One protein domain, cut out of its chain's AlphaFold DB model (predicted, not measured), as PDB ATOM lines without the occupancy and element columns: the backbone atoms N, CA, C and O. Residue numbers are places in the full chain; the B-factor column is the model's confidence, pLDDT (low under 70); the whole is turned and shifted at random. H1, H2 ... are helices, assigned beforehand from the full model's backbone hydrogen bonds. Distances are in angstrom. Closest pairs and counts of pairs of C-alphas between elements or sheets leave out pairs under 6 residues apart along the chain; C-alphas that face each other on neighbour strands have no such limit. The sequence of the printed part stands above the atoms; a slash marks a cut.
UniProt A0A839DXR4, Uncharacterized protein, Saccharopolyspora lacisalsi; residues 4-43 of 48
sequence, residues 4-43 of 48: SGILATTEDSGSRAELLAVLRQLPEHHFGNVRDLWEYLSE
ATOM      1  N   SER A   4      -7.887  16.403 -18.986       71.69
ATOM      2  CA  SER A   4      -9.055  16.628 -19.849       71.69
ATOM      3  C   SER A   4     -10.128  17.516 -19.199       71.69
ATOM      4  O   SER A   4     -10.781  18.297 -19.885       71.69
ATOM      5  N   GLY A   5     -10.296  17.448 -17.874       75.75
ATOM      6  CA  GLY A   5     -11.209  18.326 -17.131       75.75
ATOM      7  C   GLY A   5     -10.674  19.752 -16.974       75.75
ATOM      8  O   GLY A   5     -11.443  20.713 -17.029       75.75
ATOM      9  N   ILE A   6      -9.353  19.902 -16.828       75.44
ATOM     10  CA  ILE A   6      -8.679  21.209 -16.844       75.44
ATOM     11  C   ILE A   6      -8.826  21.834 -18.232       75.44
ATOM     12  O   ILE A   6      -9.220  22.995 -18.331       75.44
ATOM     13  N   LEU A   7      -8.589  21.056 -19.293       78.31
ATOM     14  CA  LEU A   7      -8.741  21.495 -20.678       78.31
ATOM     15  C   LEU A   7     -10.166  21.988 -20.954       78.31
ATOM     16  O   LEU A   7     -10.332  23.129 -21.369       78.31
ATOM     17  N   ALA A   8     -11.181  21.187 -20.616       77.44
ATOM     18  CA  ALA A   8     -12.582  21.541 -20.833       77.44
ATOM     19  C   ALA A   8     -12.986  22.839 -20.108       77.44
ATOM     20  O   ALA A   8     -13.657  23.690 -20.680       77.44
ATOM     21  N   THR A   9     -12.526  23.025 -18.866       79.38
ATOM     22  CA  THR A   9     -12.799  24.251 -18.089       79.38
ATOM     23  C   THR A   9     -12.085  25.468 -18.685       79.38
ATOM     24  O   THR A   9     -12.609  26.581 -18.692       79.38
ATOM     25  N   THR A  10     -10.875  25.253 -19.201       77.31
ATOM     26  CA  THR A  10     -10.036  26.291 -19.805       77.31
ATOM     27  C   THR A  10     -10.584  26.727 -21.169       77.31
ATOM     28  O   THR A  10     -10.565  27.924 -21.468       77.31
ATOM     29  N   GLU A  11     -11.112  25.783 -21.959       79.00
ATOM     30  CA  GLU A  11     -11.821  26.025 -23.224       79.00
ATOM     31  C   GLU A  11     -13.126  26.801 -22.987       79.00
ATOM     32  O   GLU A  11     -13.359  27.806 -23.656       79.00
ATOM     33  N   ASP A  12     -13.925  26.404 -21.991       80.12
ATOM     34  CA  ASP A  12     -15.189  27.073 -21.637       80.12
ATOM     35  C   ASP A  12     -14.976  28.508 -21.122       80.12
ATOM     36  O   ASP A  12     -15.732  29.423 -21.445       80.12
ATOM     37  N   SER A  13     -13.873  28.744 -20.405       75.75
ATOM     38  CA  SER A  13     -13.522  30.070 -19.872       75.75
ATOM     39  C   SER A  13     -12.992  31.053 -20.930       75.75
ATOM     40  O   SER A  13     -12.640  32.182 -20.588       75.75
ATOM     41  N   GLY A  14     -12.889  30.647 -22.202       72.25
ATOM     42  CA  GLY A  14     -12.358  31.495 -23.275       72.25
ATOM     43  C   GLY A  14     -10.869  31.809 -23.117       72.25
ATOM     44  O   GLY A  14     -10.407  32.885 -23.504       72.25
ATOM     45  N   SER A  15     -10.112  30.894 -22.509       76.44
ATOM     46  CA  SER A  15      -8.693  31.112 -22.239       76.44
ATOM     47  C   SER A  15      -7.871  31.207 -23.524       76.44
ATOM     48  O   SER A  15      -8.235  30.695 -24.583       76.44
ATOM     49  N   ARG A  16      -6.712  31.861 -23.413       77.50
ATOM     50  CA  ARG A  16      -5.784  32.098 -24.520       77.50
ATOM     51  C   ARG A  16      -5.402  30.784 -25.212       77.50
ATOM     52  O   ARG A  16      -5.034  29.820 -24.543       77.50
ATOM     53  N   ALA A  17      -5.427  30.771 -26.545       75.69
ATOM     54  CA  ALA A  17      -5.129  29.583 -27.353       75.69
ATOM     55  C   ALA A  17      -3.756  28.958 -27.038       75.69
ATOM     56  O   ALA A  17      -3.605  27.740 -27.070       75.69
ATOM     57  N   GLU A  18      -2.779  29.786 -26.668       72.81
ATOM     58  CA  GLU A  18      -1.443  29.355 -26.233       72.81
ATOM     59  C   GLU A  18      -1.507  28.475 -24.975       72.81
ATOM     60  O   GLU A  18      -0.843  27.447 -24.895       72.81
ATOM     61  N   LEU A  19      -2.383  28.810 -24.025       74.06
ATOM     62  CA  LEU A  19      -2.554  28.057 -22.783       74.06
ATOM     63  C   LEU A  19      -3.235  26.703 -23.043       74.06
ATOM     64  O   LEU A  19      -2.878  25.695 -22.440       74.06
ATOM     65  N   LEU A  20      -4.159  26.650 -24.005       78.56
ATOM     66  CA  LEU A  20      -4.760  25.396 -24.467       78.56
ATOM     67  C   LEU A  20      -3.752  24.496 -25.186       78.56
ATOM     68  O   LEU A  20      -3.770  23.283 -24.987       78.56
ATOM     69  N   ALA A  21      -2.870  25.071 -26.006       78.25
ATOM     70  CA  ALA A  21      -1.823  24.320 -26.695       78.25
ATOM     71  C   ALA A  21      -0.871  23.647 -25.695       78.25
ATOM     72  O   ALA A  21      -0.565  22.467 -25.836       78.25
ATOM     73  N   VAL A  22      -0.496  24.379 -24.648       77.25
ATOM     74  CA  VAL A  22       0.302  23.899 -23.515       77.25
ATOM     75  C   VAL A  22      -0.401  22.760 -22.775       77.25
ATOM     76  O   VAL A  22       0.166  21.684 -22.614       77.25
ATOM     77  N   LEU A  23      -1.664  22.944 -22.387       77.25
ATOM     78  CA  LEU A  23      -2.413  21.909 -21.672       77.25
ATOM     79  C   LEU A  23      -2.638  20.636 -22.505       77.25
ATOM     80  O   LEU A  23      -2.719  19.552 -21.932       77.25
ATOM     81  N   ARG A  24      -2.715  20.738 -23.840       77.94
ATOM     82  CA  ARG A  24      -2.816  19.578 -24.750       77.94
ATOM     83  C   ARG A  24      -1.518  18.781 -24.872       77.94
ATOM     84  O   ARG A  24      -1.577  17.624 -25.272       77.94
ATOM     85  N   GLN A  25      -0.369  19.386 -24.573       77.31
ATOM     86  CA  GLN A  25       0.926  18.698 -24.586       77.31
ATOM     87  C   GLN A  25       1.184  17.912 -23.299       77.31
ATOM     88  O   GLN A  25       2.047  17.035 -23.281       77.31
ATOM     89  N   LEU A  26       0.438  18.205 -22.232       74.00
ATOM     90  CA  LEU A  26       0.578  17.490 -20.974       74.00
ATOM     91  C   LEU A  26       0.097  16.039 -21.128       74.00
ATOM     92  O   LEU A  26      -0.989  15.810 -21.673       74.00
ATOM     93  N   PRO A  27       0.860  15.051 -20.626       69.88
ATOM     94  CA  PRO A  27       0.417  13.666 -20.623       69.88
ATOM     95  C   PRO A  27      -0.896  13.523 -19.843       69.88
ATOM     96  O   PRO A  27      -1.174  14.281 -18.905       69.88
ATOM     97  N   GLU A  28      -1.719  12.542 -20.223       71.50
ATOM     98  CA  GLU A  28      -2.936  12.236 -19.471       71.50
ATOM     99  C   GLU A  28      -2.556  11.831 -18.044       71.50
ATOM    100  O   GLU A  28      -1.994  10.762 -17.797       71.50
ATOM    101  N   HIS A  29      -2.841  12.726 -17.098       70.25
ATOM    102  CA  HIS A  29      -2.495  12.546 -15.703       70.25
ATOM    103  C   HIS A  29      -3.641  12.982 -14.794       70.25
ATOM    104  O   HIS A  29      -4.463  13.851 -15.113       70.25
ATOM    105  N   HIS A  30      -3.713  12.327 -13.641       71.75
ATOM    106  CA  HIS A  30      -4.654  12.672 -12.593       71.75
ATOM    107  C   HIS A  30      -3.940  13.566 -11.590       71.75
ATOM    108  O   HIS A  30      -3.154  13.093 -10.777       71.75
ATOM    109  N   PHE A  31      -4.254  14.855 -11.624       73.62
ATOM    110  CA  PHE A  31      -3.748  15.810 -10.651       73.62
ATOM    111  C   PHE A  31      -4.660  15.810  -9.423       73.62
ATOM    112  O   PHE A  31      -5.894  15.884  -9.541       73.62
ATOM    113  N   GLY A  32      -4.070  15.710  -8.233       70.44
ATOM    114  CA  GLY A  32      -4.802  15.822  -6.974       70.44
ATOM    115  C   GLY A  32      -5.324  17.243  -6.778       70.44
ATOM    116  O   GLY A  32      -6.433  17.441  -6.284       70.44
ATOM    117  N   ASN A  33      -4.553  18.232  -7.227       69.62
ATOM    118  CA  ASN A  33      -4.901  19.645  -7.185       69.62
ATOM    119  C   ASN A  33      -4.172  20.436  -8.297       69.62
ATOM    120  O   ASN A  33      -3.277  19.922  -8.959       69.62
ATOM    121  N   VAL A  34      -4.548  21.703  -8.499       68.88
ATOM    122  CA  VAL A  34      -3.979  22.564  -9.554       68.88
ATOM    123  C   VAL A  34      -2.480  22.839  -9.361       68.88
ATOM    124  O   VAL A  34      -1.783  23.027 -10.347       68.88
ATOM    125  N   ARG A  35      -1.944  22.822  -8.132       74.56
ATOM    126  CA  ARG A  35      -0.501  23.004  -7.892       74.56
ATOM    127  C   ARG A  35       0.316  21.852  -8.469       74.56
ATOM    128  O   ARG A  35       1.414  22.100  -8.944       74.56
ATOM    129  N   ASP A  36      -0.226  20.638  -8.500       74.00
ATOM    130  CA  ASP A  36       0.461  19.488  -9.100       74.00
ATOM    131  C   ASP A  36       0.703  19.703 -10.606       74.00
ATOM    132  O   ASP A  36       1.635  19.140 -11.165       74.00
ATOM    133  N   LEU A  37      -0.092  20.561 -11.258       73.69
ATOM    134  CA  LEU A  37       0.103  20.966 -12.652       73.69
ATOM    135  C   LEU A  37       1.380  21.804 -12.835       73.69
ATOM    136  O   LEU A  37       2.022  21.704 -13.875       73.69
ATOM    137  N   TRP A  38       1.759  22.626 -11.846       74.88
ATOM    138  CA  TRP A  38       2.906  23.540 -11.957       74.88
ATOM    139  C   TRP A  38       4.226  22.792 -12.142       74.88
ATOM    140  O   TRP A  38       5.091  23.282 -12.865       74.88
ATOM    141  N   GLU A  39       4.354  21.600 -11.557       73.69
ATOM    142  CA  GLU A  39       5.524  20.733 -11.742       73.69
ATOM    143  C   GLU A  39       5.720  20.381 -13.226       73.69
ATOM    144  O   GLU A  39       6.836  20.433 -13.732       73.69
ATOM    145  N   TYR A  40       4.627  20.144 -13.956       68.88
ATOM    146  CA  TYR A  40       4.659  19.783 -15.377       68.88
ATOM    147  C   TYR A  40       4.693  20.994 -16.317       68.88
ATOM    148  O   TYR A  40       5.159  20.894 -17.447       68.88
ATOM    149  N   LEU A  41       4.223  22.162 -15.869       67.62
ATOM    150  CA  LEU A  41       4.317  23.398 -16.654       67.62
ATOM    151  C   LEU A  41       5.764  23.895 -16.780       67.62
ATOM    152  O   LEU A  41       6.082  24.586 -17.743       67.62
ATOM    153  N   SER A  42       6.639  23.546 -15.831       61.53
ATOM    154  CA  SER A  42       8.056  23.933 -15.856       61.53
ATOM    155  C   SER A  42       8.844  23.331 -17.029       61.53
ATOM    156  O   SER A  42       9.866  23.886 -17.431       61.53
ATOM    157  N   GLU A  43       8.345  22.240 -17.619       59.41
ATOM    158  CA  GLU A  43       8.941  21.574 -18.782       59.41
ATOM    159  C   GLU A  43       8.556  22.231 -20.116       59.41
ATOM    160  O   GLU A  43       9.042  21.830 -21.175       59.41
TER     161      GLU A  43
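Overview. This is residues 4 to 43 of the 48 residues of an uncharacterized protein of Saccharopolyspora lacisalsi (UniProt A0A839DXR4). Two helices of equal residue count, H1 and H2, lie side by side as a helical hairpin, and a third, shorter helix, H3, is set crosswise to H2, with its last residue, Leu 41, coming close to H2. The loop of residues 26 to 34 leads from the end of H2 to the start of H3, and H3 is only loosely joined to the hairpin, with no helix touching it. The printed part has 40 residues with three named helices in the order H1, H2, H3 and no named strand; the class is all helix. The whole is compact, with a radius of gyration of the C-alphas of 9.8 A, and the C-alphas span 23 by 19 by 16 A along their three main axes, a rounded outline.

Along the chain. H1, residues 4 to 12, measures 12.2 A from first to last C-alpha and begins with C-alpha 4 at (-9.055, 16.628, -19.849). H2, residues 17 to 25, measures 12.8 A and begins with C-alpha 17 at (-5.129, 29.583, -27.353). H3, residues 35 to 41, measures 10.0 A and ends with C-alpha 41 at (4.317, 23.398, -16.654).

Arrangement. H1 and H2 touch, and their closest C-alphas, those of Leu 7 and Leu 23, are 6.4 A apart. They run opposite ways at a shallow tilt of 10 degrees and form a helical hairpin, with their centres 10.4 A apart. H2 and H3 are close but not clearly touching, and their closest C-alphas, those of Val 22 and Leu 41, are 8.0 A apart. The lines of H2 and H3 are about perpendicular, at 88 degrees, with their centres 13.7 A apart. H1 and H3 are apart. In H1 and H2 every O i to N i+4 pair is within hydrogen-bond range; in H3 it is 1 of 3, beside 3 of 4 O i to N i+3 pairs within range.

Size, cuts and confidence. The two C-alphas farthest apart in the domain, those of Asp 12 and Glu 43, are 24.9 A apart. The first and last printed C-alphas, those of Ser 4 and Glu 43, are 18.7 A apart. The printed part has no cut. The link from H1 to H2, of 4 residues, is tight; the link from H2 to H3, of 9 residues, is short, and no link is long. The mean pLDDT of the printed part is 73.8, and the model's confidence is under 70 at residue 27, residues 33 to 34 and residues 40 to 43, of which 40 to 41 belong to H3.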